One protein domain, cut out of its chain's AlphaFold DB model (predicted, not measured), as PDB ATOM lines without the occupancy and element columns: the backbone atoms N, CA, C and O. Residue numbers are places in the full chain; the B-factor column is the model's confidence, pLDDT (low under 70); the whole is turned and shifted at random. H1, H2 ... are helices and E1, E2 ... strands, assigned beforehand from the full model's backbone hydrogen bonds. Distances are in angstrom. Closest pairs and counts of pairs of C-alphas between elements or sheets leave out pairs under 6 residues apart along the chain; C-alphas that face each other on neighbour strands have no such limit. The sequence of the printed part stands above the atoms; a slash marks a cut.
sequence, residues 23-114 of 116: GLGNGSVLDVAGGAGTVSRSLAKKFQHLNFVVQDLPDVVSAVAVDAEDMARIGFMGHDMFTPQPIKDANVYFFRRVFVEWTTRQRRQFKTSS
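AT A GLANCE: This is residues 23 to 114 of the 116 residues of the protein "Methyltransf_2 domain-containing protein" of Pseudocercospora musae (UniProt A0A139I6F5). Going along the printed part, you meet a small twisted sheet of four parallel strands with H1 and H2 packed over one face, no named helix over the other, and a last helix, H4, held away from this body at the end of an arm. H3 sits beyond the E3 edge, and residues 100 to 105 in the arm stand free. The 92 printed residues hold four named helices and four named strands, in the order E1 H1 E2 H2 H3 E3 E4 H4; the sheet's order is E3 E2 E1 E4, and the class is mixed, helices and strands. The whole is compact, with a radius of gyration of the C-alphas of 13.6 A and spans of 39 by 31 by 22 A.

IN THESE COORDINATES: Find C-alpha 28 at (111.341, -103.079, -36.178); there E1, residues 28 to 32, begins and runs 12.6 A. H1, residues 38 to 46, covers 12.9 A, and E2, residues 51 to 56, 16.8 A. Next come H2, residues 58 to 62, 6.1 A, and H3, residues 68 to 71, 5.2 A. E3, residues 74 to 78, runs 13.4 A from C-alpha 74 at (108.672, -94.473, -32.086), and E4, residues 92 to 94, 6.0 A. H4, residues 104 to 113, runs 15.8 A to C-alpha 113 at (91.592, -116.328, -31.801).

HOW THE PARTS SIT: Look first at the sheet, where E2 and E1 are parallel at 15 degrees, with N 31 and O 53 2.8 A apart. E1 and the edge strand E4 are parallel at 25 degrees, N 30 and O 92 at 2.8 A; E3, the other edge strand, is parallel to E2 at 25 degrees, N 75 and O 52 at 2.9 A. E1, H1, E2 and E2, H2 H3, E3 are strand-helix-strand units, two parallel neighbour strands with helices between, each with a right-handed crossover. H1 is on the sheet at a height over the sheet of 9.3 A, over E2, along the strands at 2 degrees on the local plane; the closest C-alphas are those of Ser 40 and Phe 52, 6.4 A. It is only just not over E1, on which 2 of its C-alphas fall. H2 is on the same face, over E3, the C-alphas of Pro 58 and Gly 78 being closest at 4.0 A. H3 is not on the sheet and is close to but not clearly touching H1, the C-alphas of Arg 41 and Asp 70 being closest at 7.3 A. H4 is not on the sheet and touches no helix. Every O i to N i+4 pair is within hydrogen-bond range in H1 and H2; H4 has 2 of 6, beside 4 of 7 O i to N i+3 pairs, and H3 is too short for an i+4 pair.

THE WHOLE: The two C-alphas farthest apart are those of Ala 68 and Thr 104, at 40.0 A. The printed part has no cut; the link E3 to E4, residues 79 to 91, is long. The mean pLDDT of the printed part is 85.8, and residues 100 to 114 are under 70.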
ATOM      1  N   GLY A  23     121.569-107.918 -33.348       87.81
ATOM      2  CA  GLY A  23     121.520-108.706 -34.583       87.81
ATOM      3  C   GLY A  23     120.400-108.333 -35.562       87.81
ATOM      4  O   GLY A  23     120.343-108.898 -36.649       87.81
ATOM      5  N   LEU A  24     119.509-107.402 -35.206       88.75
ATOM      6  CA  LEU A  24     118.296-107.118 -35.987       88.75
ATOM      7  C   LEU A  24     118.514-106.163 -37.175       88.75
ATOM      8  O   LEU A  24     117.579-105.929 -37.939       88.75
ATOM      9  N   GLY A  25     119.714-105.597 -37.350       88.75
ATOM     10  CA  GLY A  25     119.945-104.544 -38.348       88.75
ATOM     11  C   GLY A  25     118.992-103.360 -38.131       88.75
ATOM     12  O   GLY A  25     118.634-103.070 -36.995       88.75
ATOM     13  N   ASN A  26     118.517-102.702 -39.193       88.81
ATOM     14  CA  ASN A  26     117.529-101.612 -39.079       88.81
ATOM     15  C   ASN A  26     116.098-102.118 -38.783       88.81
ATOM     16  O   ASN A  26     115.126-101.665 -39.390       88.81
ATOM     17  N   GLY A  27     115.986-103.124 -37.918       92.19
ATOM     18  CA  GLY A  27     114.762-103.862 -37.659       92.19
ATOM     19  C   GLY A  27     113.718-103.082 -36.865       92.19
ATOM     20  O   GLY A  27     113.976-102.021 -36.288       92.19
ATOM     21  N   SER A  28     112.514-103.641 -36.835       95.31
ATOM     22  CA  SER A  28     111.341-103.079 -36.178       95.31
ATOM     23  C   SER A  28     110.892-103.920 -34.984       95.31
ATOM     24  O   SER A  28     110.846-105.155 -35.027       95.31
ATOM     25  N   VAL A  29     110.532-103.236 -33.903       97.00
ATOM     26  CA  VAL A  29     109.970-103.833 -32.691       97.00
ATOM     27  C   VAL A  29     108.543-103.331 -32.515       97.00
ATOM     28  O   VAL A  29     108.299-102.127 -32.424       97.00
ATOM     29  N   LEU A  30     107.598-104.261 -32.449       97.62
ATOM     30  CA  LEU A  30     106.207-103.987 -32.127       97.62
ATOM     31  C   LEU A  30     105.966-104.244 -30.637       97.62
ATOM     32  O   LEU A  30     105.935-105.394 -30.207       97.62
ATOM     33  N   ASP A  31     105.811-103.183 -29.852       97.06
ATOM     34  CA  ASP A  31     105.548-103.227 -28.408       97.06
ATOM     35  C   ASP A  31     104.033-103.287 -28.168       97.06
ATOM     36  O   ASP A  31     103.327-102.285 -28.293       97.06
ATOM     37  N   VAL A  32     103.517-104.489 -27.911       96.44
ATOM     38  CA  VAL A  32     102.078-104.775 -27.849       96.44
ATOM     39  C   VAL A  32     101.549-104.601 -26.427       96.44
ATOM     40  O   VAL A  32     102.057-105.222 -25.491       96.44
ATOM     41  N   ALA A  33     100.479-103.810 -26.291       94.56
ATOM     42  CA  ALA A  33      99.975-103.298 -25.014       94.56
ATOM     43  C   ALA A  33     101.089-102.597 -24.208       94.56
ATOM     44  O   ALA A  33     101.296-102.853 -23.020       94.56
ATOM     45  N   GLY A  34     101.861-101.753 -24.905       94.31
ATOM     46  CA  GLY A  34     103.045-101.072 -24.372       94.31
ATOM     47  C   GLY A  34     102.745 -99.782 -23.595       94.31
ATOM     48  O   GLY A  34     103.662 -99.149 -23.057       94.31
ATOM     49  N   GLY A  35     101.476 -99.371 -23.519       93.75
ATOM     50  CA  GLY A  35     101.019 -98.171 -22.827       93.75
ATOM     51  C   GLY A  35     101.700 -96.908 -23.336       93.75
ATOM     52  O   GLY A  35     101.686 -96.592 -24.522       93.75
ATOM     53  N   ALA A  36     102.357 -96.191 -22.423       93.38
ATOM     54  CA  ALA A  36     103.102 -94.982 -22.756       93.38
ATOM     55  C   ALA A  36     104.413 -95.246 -23.520       93.38
ATOM     56  O   ALA A  36     105.138 -94.294 -23.785       93.38
ATOM     57  N   GLY A  37     104.774 -96.496 -23.834       93.69
ATOM     58  CA  GLY A  37     105.981 -96.817 -24.607       93.69
ATOM     59  C   GLY A  37     107.289 -96.712 -23.819       93.69
ATOM     60  O   GLY A  37     108.359 -96.575 -24.405       93.69
ATOM     61  N   THR A  38     107.249 -96.761 -22.484       92.25
ATOM     62  CA  THR A  38     108.432 -96.542 -21.631       92.25
ATOM     63  C   THR A  38     109.580 -97.515 -21.927       92.25
ATOM     64  O   THR A  38     110.747 -97.129 -21.869       92.25
ATOM     65  N   VAL A  39     109.268 -98.771 -22.268       92.50
ATOM     66  CA  VAL A  39     110.287 -99.759 -22.655       92.50
ATOM     67  C   VAL A  39     110.838 -99.443 -24.038       92.50
ATOM     68  O   VAL A  39     112.054 -99.358 -24.186       92.50
ATOM     69  N   SER A  40     109.961 -99.192 -25.013       94.94
ATOM     70  CA  SER A  40     110.352 -98.780 -26.364       94.94
ATOM     71  C   SER A  40     111.266 -97.552 -26.362       94.94
ATOM     72  O   SER A  40     112.289 -97.567 -27.036       94.94
ATOM     73  N   ARG A  41     111.008 -96.542 -25.519       93.88
ATOM     74  CA  ARG A  41     111.907 -95.385 -25.350       93.88
ATOM     75  C   ARG A  41     113.293 -95.764 -24.837       93.88
ATOM     76  O   ARG A  41     114.294 -95.248 -25.326       93.88
ATOM     77  N   SER A  42     113.371 -96.650 -23.845       92.62
ATOM     78  CA  SER A  42     114.667 -97.094 -23.316       92.62
ATOM     79  C   SER A  42     115.444 -97.923 -24.342       92.62
ATOM     80  O   SER A  42     116.625 -97.670 -24.588       92.62
ATOM     81  N   LEU A  43     114.761 -98.844 -25.030       92.81
ATOM     82  CA  LEU A  43     115.352 -99.625 -26.113       92.81
ATOM     83  C   LEU A  43     115.803 -98.733 -27.269       92.81
ATOM     84  O   LEU A  43     116.909 -98.916 -27.764       92.81
ATOM     85  N   ALA A  44     115.018 -97.726 -27.648       93.00
ATOM     86  CA  ALA A  44     115.391 -96.771 -28.682       93.00
ATOM     87  C   ALA A  44     116.663 -95.997 -28.308       93.00
ATOM     88  O   ALA A  44     117.526 -95.800 -29.165       93.00
ATOM     89  N   LYS A  45     116.830 -95.591 -27.041       91.19
ATOM     90  CA  LYS A  45     118.060 -94.929 -26.566       91.19
ATOM     91  C   LYS A  45     119.291 -95.827 -26.681       91.19
ATOM     92  O   LYS A  45     120.372 -95.335 -26.999       91.19
ATOM     93  N   LYS A  46     119.138 -97.131 -26.452       91.31
ATOM     94  CA  LYS A  46     120.247 -98.088 -26.515       91.31
ATOM     95  C   LYS A  46     120.554 -98.566 -27.936       91.31
ATOM     96  O   LYS A  46     121.715 -98.664 -28.319       91.31
ATOM     97  N   PHE A  47     119.518 -98.839 -28.717       92.50
ATOM     98  CA  PHE A  47     119.593 -99.399 -30.059       92.50
ATOM     99  C   PHE A  47     119.137 -98.345 -31.071       92.50
ATOM    100  O   PHE A  47     117.974 -98.280 -31.470       92.50
ATOM    101  N   GLN A  48     120.071 -97.472 -31.452       92.19
ATOM    102  CA  GLN A  48     119.813 -96.314 -32.320       92.19
ATOM    103  C   GLN A  48     119.393 -96.699 -33.748       92.19
ATOM    104  O   GLN A  48     118.813 -95.887 -34.461       92.19
ATOM    105  N   HIS A  49     119.669 -97.938 -34.154       92.88
ATOM    106  CA  HIS A  49     119.326 -98.505 -35.457       92.88
ATOM    107  C   HIS A  49     117.920 -99.122 -35.510       92.88
ATOM    108  O   HIS A  49     117.428 -99.392 -36.601       92.88
ATOM    109  N   LEU A  50     117.256 -99.325 -34.366       95.38
ATOM    110  CA  LEU A  50     115.918 -99.919 -34.317       95.38
ATOM    111  C   LEU A  50     114.804 -98.872 -34.389       95.38
ATOM    112  O   LEU A  50     114.933 -97.756 -33.873       95.38
ATOM    113  N   ASN A  51     113.687 -99.302 -34.978       95.75
ATOM    114  CA  ASN A  51     112.425 -98.572 -35.032       95.75
ATOM    115  C   ASN A  51     111.361 -99.284 -34.194       95.75
ATOM    116  O   ASN A  51     111.364-100.511 -34.074       95.75
ATOM    117  N   PHE A  52     110.428 -98.518 -33.641       97.38
ATOM    118  CA  PHE A  52     109.431 -99.019 -32.706       97.38
ATOM    119  C   PHE A  52     108.032 -98.590 -33.127       97.38
ATOM    120  O   PHE A  52     107.810 -97.457 -33.553       97.38
ATOM    121  N   VAL A  53     107.076 -99.493 -32.946       97.56
ATOM    122  CA  VAL A  53     105.653 -99.160 -32.935       97.56
ATOM    123  C   VAL A  53     105.087 -99.641 -31.609       97.56
ATOM    124  O   VAL A  53     105.168-100.822 -31.286       97.56
ATOM    125  N   VAL A  54     104.522 -98.725 -30.837       97.56
ATOM    126  CA  VAL A  54     103.836 -99.027 -29.584       97.56
ATOM    127  C   VAL A  54     102.349 -99.138 -29.876       97.56
ATOM    128  O   VAL A  54     101.723 -98.191 -30.357       97.56
ATOM    129  N   GLN A  55     101.786-100.306 -29.593       98.00
ATOM    130  CA  GLN A  55     100.359-100.568 -29.695       98.00
ATOM    131  C   GLN A  55      99.721-100.603 -28.317       98.00
ATOM    132  O   GLN A  55     100.203-101.293 -27.421       98.00
ATOM    133  N   ASP A  56      98.597 -99.917 -28.174       96.19
ATOM    134  CA  ASP A  56      97.692-100.047 -27.034       96.19
ATOM    135  C   ASP A  56      96.279 -99.629 -27.466       96.19
ATOM    136  O   ASP A  56      96.077 -99.243 -28.617       96.19
ATOM    137  N   LEU A  57      95.287 -99.685 -26.580       94.88
ATOM    138  CA  LEU A  57      93.937 -99.222 -26.893       94.88
ATOM    139  C   LEU A  57      93.952 -97.759 -27.387       94.88
ATOM    140  O   LEU A  57      94.758 -96.962 -26.898       94.88
ATOM    141  N   PRO A  58      93.050 -97.370 -28.314       94.94
ATOM    142  CA  PRO A  58      93.022 -96.016 -28.878       94.94
ATOM    143  C   PRO A  58      93.030 -94.902 -27.823       94.94
ATOM    144  O   PRO A  58      93.785 -93.942 -27.959       94.94
ATOM    145  N   ASP A  59      92.267 -95.067 -26.741       94.81
ATOM    146  CA  ASP A  59      92.206 -94.087 -25.652       94.81
ATOM    147  C   ASP A  59      93.542 -93.969 -24.903       94.81
ATOM    148  O   ASP A  59      93.967 -92.862 -24.573       94.81
ATOM    149  N   VAL A  60      94.244 -95.089 -24.693       94.06
ATOM    150  CA  VAL A  60      95.574 -95.105 -24.062       94.06
ATOM    151  C   VAL A  60      96.574 -94.375 -24.949       94.06
ATOM    152  O   VAL A  60      97.269 -93.483 -24.471       94.06
ATOM    153  N   VAL A  61      96.599 -94.701 -26.243       94.50
ATOM    154  CA  VAL A  61      97.482 -94.060 -27.228       94.50
ATOM    155  C   VAL A  61      97.210 -92.559 -27.328       94.50
ATOM    156  O   VAL A  61      98.152 -91.771 -27.357       94.50
ATOM    157  N   SER A  62      95.941 -92.143 -27.311       93.44
ATOM    158  CA  SER A  62      95.563 -90.725 -27.390       93.44
ATOM    159  C   SER A  62      96.057 -89.887 -26.203       93.44
ATOM    160  O   SER A  62      96.241 -88.678 -26.337       93.44
ATOM    161  N   ALA A  63      96.297 -90.525 -25.055       93.38
ATOM    162  CA  ALA A  63      96.774 -89.883 -23.836       93.38
ATOM    163  C   ALA A  63      98.310 -89.825 -23.734       93.38
ATOM    164  O   ALA A  63      98.840 -89.262 -22.773       93.38
ATOM    165  N   VAL A  64      99.043 -90.414 -24.687       92.69
ATOM    166  CA  VAL A  64     100.507 -90.418 -24.662       92.69
ATOM    167  C   VAL A  64     101.050 -89.060 -25.097       92.69
ATOM    168  O   VAL A  64     100.771 -88.575 -26.190       92.69
ATOM    169  N   ALA A  65     101.896 -88.467 -24.255       89.94
ATOM    170  CA  ALA A  65     102.731 -87.345 -24.659       89.94
ATOM    171  C   ALA A  65     103.876 -87.863 -25.541       89.94
ATOM    172  O   ALA A  65     104.683 -88.678 -25.089       89.94
ATOM    173  N   VAL A  66     103.914 -87.398 -26.790       88.25
ATOM    174  CA  VAL A  66     104.956 -87.722 -27.770       88.25
ATOM    175  C   VAL A  66     105.883 -86.520 -27.886       88.25
ATOM    176  O   VAL A  66     105.430 -85.422 -28.219       88.25
ATOM    177  N   ASP A  67     107.163 -86.712 -27.584       86.00
ATOM    178  CA  ASP A  67     108.184 -85.684 -27.774       86.00
ATOM    179  C   ASP A  67     108.845 -85.788 -29.163       86.00
ATOM    180  O   ASP A  67     108.577 -86.693 -29.956       86.00
ATOM    181  N   ALA A  68     109.687 -84.810 -29.505       80.81
ATOM    182  CA  ALA A  68     110.352 -84.778 -30.808       80.81
ATOM    183  C   ALA A  68     111.322 -85.959 -31.014       80.81
ATOM    184  O   ALA A  68     111.584 -86.353 -32.150       80.81
ATOM    185  N   GLU A  69     111.851 -86.517 -29.925       77.88
ATOM    186  CA  GLU A  69     112.796 -87.634 -29.940       77.88
ATOM    187  C   GLU A  69     112.061 -88.953 -30.228       77.88
ATOM    188  O   GLU A  69     112.559 -89.781 -30.997       77.88
ATOM    189  N   ASP A  70     110.846 -89.103 -29.697       79.38
ATOM    190  CA  ASP A  70     109.922 -90.189 -30.003       79.38
ATOM    191  C   ASP A  70     109.519 -90.168 -31.484       79.38
ATOM    192  O   ASP A  70     109.619 -91.193 -32.158       79.38
ATOM    193  N   MET A  71     109.133 -89.006 -32.028       79.50
ATOM    194  CA  MET A  71     108.609 -88.891 -33.401       79.50
ATOM    195  C   MET A  71     109.553 -89.418 -34.489       79.50
ATOM    196  O   MET A  71     109.093 -89.791 -35.569       79.50
ATOM    197  N   ALA A  72     110.860 -89.456 -34.230       87.88
ATOM    198  CA  ALA A  72     111.833 -89.935 -35.203       87.88
ATOM    199  C   ALA A  72     111.825 -91.464 -35.370       87.88
ATOM    200  O   ALA A  72     112.149 -91.950 -36.452       87.88
ATOM    201  N   ARG A  73     111.524 -92.229 -34.307       92.62
ATOM    202  CA  ARG A  73     111.739 -93.695 -34.282       92.62
ATOM    203  C   ARG A  73     110.679 -94.500 -33.537       92.62
ATOM    204  O   ARG A  73     110.750 -95.727 -33.549       92.62
ATOM    205  N   ILE A  74     109.723 -93.847 -32.884       96.31
ATOM    206  CA  ILE A  74     108.672 -94.473 -32.086       96.31
ATOM    207  C   ILE A  74     107.317 -93.977 -32.588       96.31
ATOM    208  O   ILE A  74     106.908 -92.843 -32.345       96.31
ATOM    209  N   GLY A  75     106.608 -94.854 -33.292       96.19
ATOM    210  CA  GLY A  75     105.211 -94.645 -33.653       96.19
ATOM    211  C   GLY A  75     104.277 -95.151 -32.557       96.19
ATOM    212  O   GLY A  75     104.566 -96.156 -31.912       96.19
ATOM    213  N   PHE A  76     103.129 -94.501 -32.384       96.81
ATOM    214  CA  PHE A  76     102.049 -94.990 -31.525       96.81
ATOM    215  C   PHE A  76     100.825 -95.333 -32.374       96.81
ATOM    216  O   PHE A  76     100.443 -94.560 -33.254       96.81
ATOM    217  N   MET A  77     100.210 -96.489 -32.121       97.25
ATOM    218  CA  MET A  77      99.084 -96.985 -32.911       97.25
ATOM    219  C   MET A  77      97.999 -97.592 -32.021       97.25
ATOM    220  O   MET A  77      98.235 -98.571 -31.318       97.25
ATOM    221  N   GLY A  78      96.787 -97.039 -32.091       97.06
ATOM    222  CA  GLY A  78      95.622 -97.616 -31.423       97.06
ATOM    223  C   GLY A  78      95.307 -99.005 -31.983       97.06
ATOM    224  O   GLY A  78      95.026 -99.138 -33.173       97.06
ATOM    225  N   HIS A  79      95.357-100.038 -31.147       96.88
ATOM    226  CA  HIS A  79      95.108-101.416 -31.542       96.88
ATOM    227  C   HIS A  79      94.630-102.271 -30.363       96.88
ATOM    228  O   HIS A  79      95.291-102.368 -29.329       96.88
ATOM    229  N   ASP A  80      93.512-102.971 -30.558       92.75
ATOM    230  CA  ASP A  80      93.081-104.031 -29.649       92.75
ATOM    231  C   ASP A  80      93.858-105.315 -29.957       92.75
ATOM    232  O   ASP A  80      93.628-105.972 -30.973       92.75
ATOM    233  N   MET A  81      94.767-105.695 -29.058       91.56
ATOM    234  CA  MET A  81      95.608-106.893 -29.168       91.56
ATOM    235  C   MET A  81      94.846-108.223 -29.342       91.56
ATOM    236  O   MET A  81      95.469-109.228 -29.688       91.56
ATOM    237  N   PHE A  82      93.531-108.262 -29.097       86.19
ATOM    238  CA  PHE A  82      92.687-109.438 -29.340       86.19
ATOM    239  C   PHE A  82      92.143-109.520 -30.770       86.19
ATOM    240  O   PHE A  82      91.587-110.553 -31.159       86.19
ATOM    241  N   THR A  83      92.303-108.455 -31.553       91.56
ATOM    242  CA  THR A  83      91.968-108.418 -32.978       91.56
ATOM    243  C   THR A  83      93.165-108.849 -33.835       91.56
ATOM    244  O   THR A  83      94.303-108.864 -33.351       91.56
ATOM    245  N   PRO A  84      92.949-109.263 -35.099       95.06
ATOM    246  CA  PRO A  84      94.041-109.664 -35.975       95.06
ATOM    247  C   PRO A  84      95.085-108.557 -36.125       95.06
ATOM    248  O   PRO A  84      94.789-107.478 -36.624       95.06
ATOM    249  N   GLN A  85      96.324-108.872 -35.752       95.62
ATOM    250  CA  GLN A  85      97.445-107.937 -35.796       95.62
ATOM    251  C   GLN A  85      97.658-107.365 -37.219       95.62
ATOM    252  O   GLN A  85      97.951-108.160 -38.114       95.62
ATOM    253  N   PRO A  86      97.537-106.046 -37.462       95.94
ATOM    254  CA  PRO A  86      97.670-105.447 -38.791       95.94
ATOM    255  C   PRO A  86      99.121-105.329 -39.273       95.94
ATOM    256  O   PRO A  86      99.347-105.352 -40.478       95.94
ATOM    257  N   ILE A  87     100.103-105.236 -38.367       95.44
ATOM    258  CA  ILE A  87     101.530-105.197 -38.723       95.44
ATOM    259  C   ILE A  87     102.051-106.631 -38.710       95.44
ATOM    260  O   ILE A  87     102.107-107.246 -37.650       95.44
ATOM    261  N   LYS A  88     102.386-107.188 -39.880       93.00
ATOM    262  CA  LYS A  88     102.781-108.605 -40.030       93.00
ATOM    263  C   LYS A  88     104.288-108.816 -40.157       93.00
ATOM    264  O   LYS A  88     104.777-109.910 -39.897       93.00
ATOM    265  N   ASP A  89     105.006-107.772 -40.525       92.62
ATOM    266  CA  ASP A  89     106.409-107.757 -40.927       92.62
ATOM    267  C   ASP A  89     107.335-107.150 -39.861       92.62
ATOM    268  O   ASP A  89     108.469-106.775 -40.155       92.62
ATOM    269  N   ALA A  90     106.882-107.083 -38.604       93.44
ATOM    270  CA  ALA A  90     107.755-106.714 -37.498       93.44
ATOM    271  C   ALA A  90     108.821-107.791 -37.246       93.44
ATOM    272  O   ALA A  90     108.510-108.987 -37.228       93.44
ATOM    273  N   ASN A  91     110.069-107.382 -36.988       96.00
ATOM    274  CA  ASN A  91     111.131-108.327 -36.622       96.00
ATOM    275  C   ASN A  91     110.895-108.933 -35.234       96.00
ATOM    276  O   ASN A  91     111.231-110.093 -35.002       96.00
ATOM    277  N   VAL A  92     110.322-108.153 -34.312       95.75
ATOM    278  CA  VAL A  92     110.022-108.584 -32.944       95.75
ATOM    279  C   VAL A  92     108.625-108.129 -32.539       95.75
ATOM    280  O   VAL A  92     108.284-106.962 -32.694       95.75
ATOM    281  N   TYR A  93     107.855-109.038 -31.938       94.88
ATOM    282  CA  TYR A  93     106.620-108.727 -31.216       94.88
ATOM    283  C   TYR A  93     106.906-108.831 -29.721       94.88
ATOM    284  O   TYR A  93     107.111-109.923 -29.187       94.88
ATOM    285  N   PHE A  94     106.970-107.690 -29.049       94.38
ATOM    286  CA  PHE A  94     107.341-107.586 -27.650       94.38
ATOM    287  C   PHE A  94     106.092-107.455 -26.775       94.38
ATOM    288  O   PHE A  94     105.269-106.570 -26.978       94.38
ATOM    289  N   PHE A  95     105.956-108.344 -25.787       91.56
ATOM    290  CA  PHE A  95     104.858-108.341 -24.820       91.56
ATOM    291  C   PHE A  95     105.439-108.292 -23.412       91.56
ATOM    292  O   PHE A  95     105.982-109.286 -22.919       91.56
ATOM    293  N   ARG A  96     105.287-107.164 -22.716       85.56
ATOM    294  CA  ARG A  96     105.721-107.052 -21.321       85.56
ATOM    295  C   ARG A  96     104.530-107.095 -20.381       85.56
ATOM    296  O   ARG A  96     103.712-106.189 -20.365       85.56
ATOM    297  N   ARG A  97     104.480-108.127 -19.533       75.81
ATOM    298  CA  ARG A  97     103.493-108.293 -18.442       75.81
ATOM    299  C   ARG A  97     102.015-108.352 -18.844       75.81
ATOM    300  O   ARG A  97     101.179-108.594 -17.981       75.81
ATOM    301  N   VAL A  98     101.712-108.279 -20.133       75.00
ATOM    302  CA  VAL A  98     100.364-108.382 -20.700       75.00
ATOM    303  C   VAL A  98      99.604-109.616 -20.191       75.00
ATOM    304  O   VAL A  98      98.446-109.526 -19.810       75.00
ATOM    305  N   PHE A  99     100.268-110.769 -20.083       70.06
ATOM    306  CA  PHE A  99      99.611-112.032 -19.707       70.06
ATOM    307  C   PHE A  99      99.395-112.230 -18.196       70.06
ATOM    308  O   PHE A  99      98.657-113.134 -17.785       70.06
ATOM    309  N   VAL A 100     100.052-111.421 -17.361       62.22
ATOM    310  CA  VAL A 100     100.025-111.573 -15.895       62.22
ATOM    311  C   VAL A 100      98.878-110.770 -15.277       62.22
ATOM    312  O   VAL A 100      98.360-111.156 -14.233       62.22
ATOM    313  N   GLU A 101      98.416-109.715 -15.950       55.41
ATOM    314  CA  GLU A 101      97.370-108.803 -15.461       55.41
ATOM    315  C   GLU A 101      95.941-109.293 -15.754       55.41
ATOM    316  O   GLU A 101      94.969-108.559 -15.594       55.41
ATOM    317  N   TRP A 102      95.786-110.557 -16.164       59.94
ATOM    318  CA  TRP A 102      94.508-111.094 -16.628       59.94
ATOM    319  C   TRP A 102      93.852-112.069 -15.657       59.94
ATOM    320  O   TRP A 102      94.435-113.081 -15.253       59.94
ATOM    321  N   THR A 103      92.567-111.822 -15.394       55.69
ATOM    322  CA  THR A 103      91.666-112.812 -14.792       55.69
ATOM    323  C   THR A 103      91.377-113.950 -15.781       55.69
ATOM    324  O   THR A 103      91.523-113.808 -16.998       55.69
ATOM    325  N   THR A 104      90.934-115.107 -15.279       53.44
ATOM    326  CA  THR A 104      90.691-116.342 -16.057       53.44
ATOM    327  C   THR A 104      89.856-116.141 -17.335       53.44
ATOM    328  O   THR A 104      90.010-116.901 -18.292       53.44
ATOM    329  N   ARG A 105      88.994-115.116 -17.385       51.47
ATOM    330  CA  ARG A 105      88.110-114.818 -18.522       51.47
ATOM    331  C   ARG A 105      88.865-114.305 -19.757       51.47
ATOM    332  O   ARG A 105      88.588-114.780 -20.852       51.47
ATOM    333  N   GLN A 106      89.855-113.429 -19.588       56.91
ATOM    334  CA  GLN A 106      90.641-112.868 -20.702       56.91
ATOM    335  C   GLN A 106      91.591-113.911 -21.321       56.91
ATOM    336  O   GLN A 106      91.781-113.951 -22.534       56.91
ATOM    337  N   ARG A 107      92.091-114.862 -20.514       54.66
ATOM    338  CA  ARG A 107      92.946-115.971 -20.988       54.66
ATOM    339  C   ARG A 107      92.253-116.912 -21.984       54.66
ATOM    340  O   ARG A 107      92.934-117.556 -22.778       54.66
ATOM    341  N   ARG A 108      90.918-117.026 -21.944       51.72
ATOM    342  CA  ARG A 108      90.164-117.893 -22.870       51.72
ATOM    343  C   ARG A 108      90.046-117.294 -24.272       51.72
ATOM    344  O   ARG A 108      90.062-118.057 -25.229       51.72
ATOM    345  N   GLN A 109      90.000-115.966 -24.391       54.16
ATOM    346  CA  GLN A 109      89.810-115.286 -25.674       54.16
ATOM    347  C   GLN A 109      91.061-115.345 -26.565       54.16
ATOM    348  O   GLN A 109      90.947-115.540 -27.770       54.16
ATOM    349  N   PHE A 110      92.262-115.321 -25.972       53.03
ATOM    350  CA  PHE A 110      93.512-115.540 -26.712       53.03
ATOM    351  C   PHE A 110      93.582-116.940 -27.354       53.03
ATOM    352  O   PHE A 110      94.023-117.077 -28.488       53.03
ATOM    353  N   LYS A 111      93.083-117.980 -26.664       52.50
ATOM    354  CA  LYS A 111      93.061-119.359 -27.193       52.50
ATOM    355  C   LYS A 111      92.050-119.577 -28.323       52.50
ATOM    356  O   LYS A 111      92.222-120.508 -29.097       52.50
ATOM    357  N   THR A 112      90.991-118.775 -28.406       50.16
ATOM    358  CA  THR A 112      89.969-118.916 -29.459       50.16
ATOM    359  C   THR A 112      90.320-118.158 -30.734       50.16
ATOM    360  O   THR A 112      89.857-118.548 -31.798       50.16
ATOM    361  N   SER A 113      91.152-117.117 -30.641       48.03
ATOM    362  CA  SER A 113      91.592-116.328 -31.801       48.03
ATOM    363  C   SER A 113      92.866-116.872 -32.461       48.03
ATOM    364  O   SER A 113      93.203-116.454 -33.564       48.03
ATOM    365  N   SER A 114      93.563-117.825 -31.826       49.09
ATOM    366  CA  SER A 114      94.660-118.580 -32.441       49.09
ATOM    367  C   SER A 114      94.114-119.749 -33.269       49.09
ATOM    368  O   SER A 114      94.288-120.916 -32.913       49.09
TER     369      SER A 114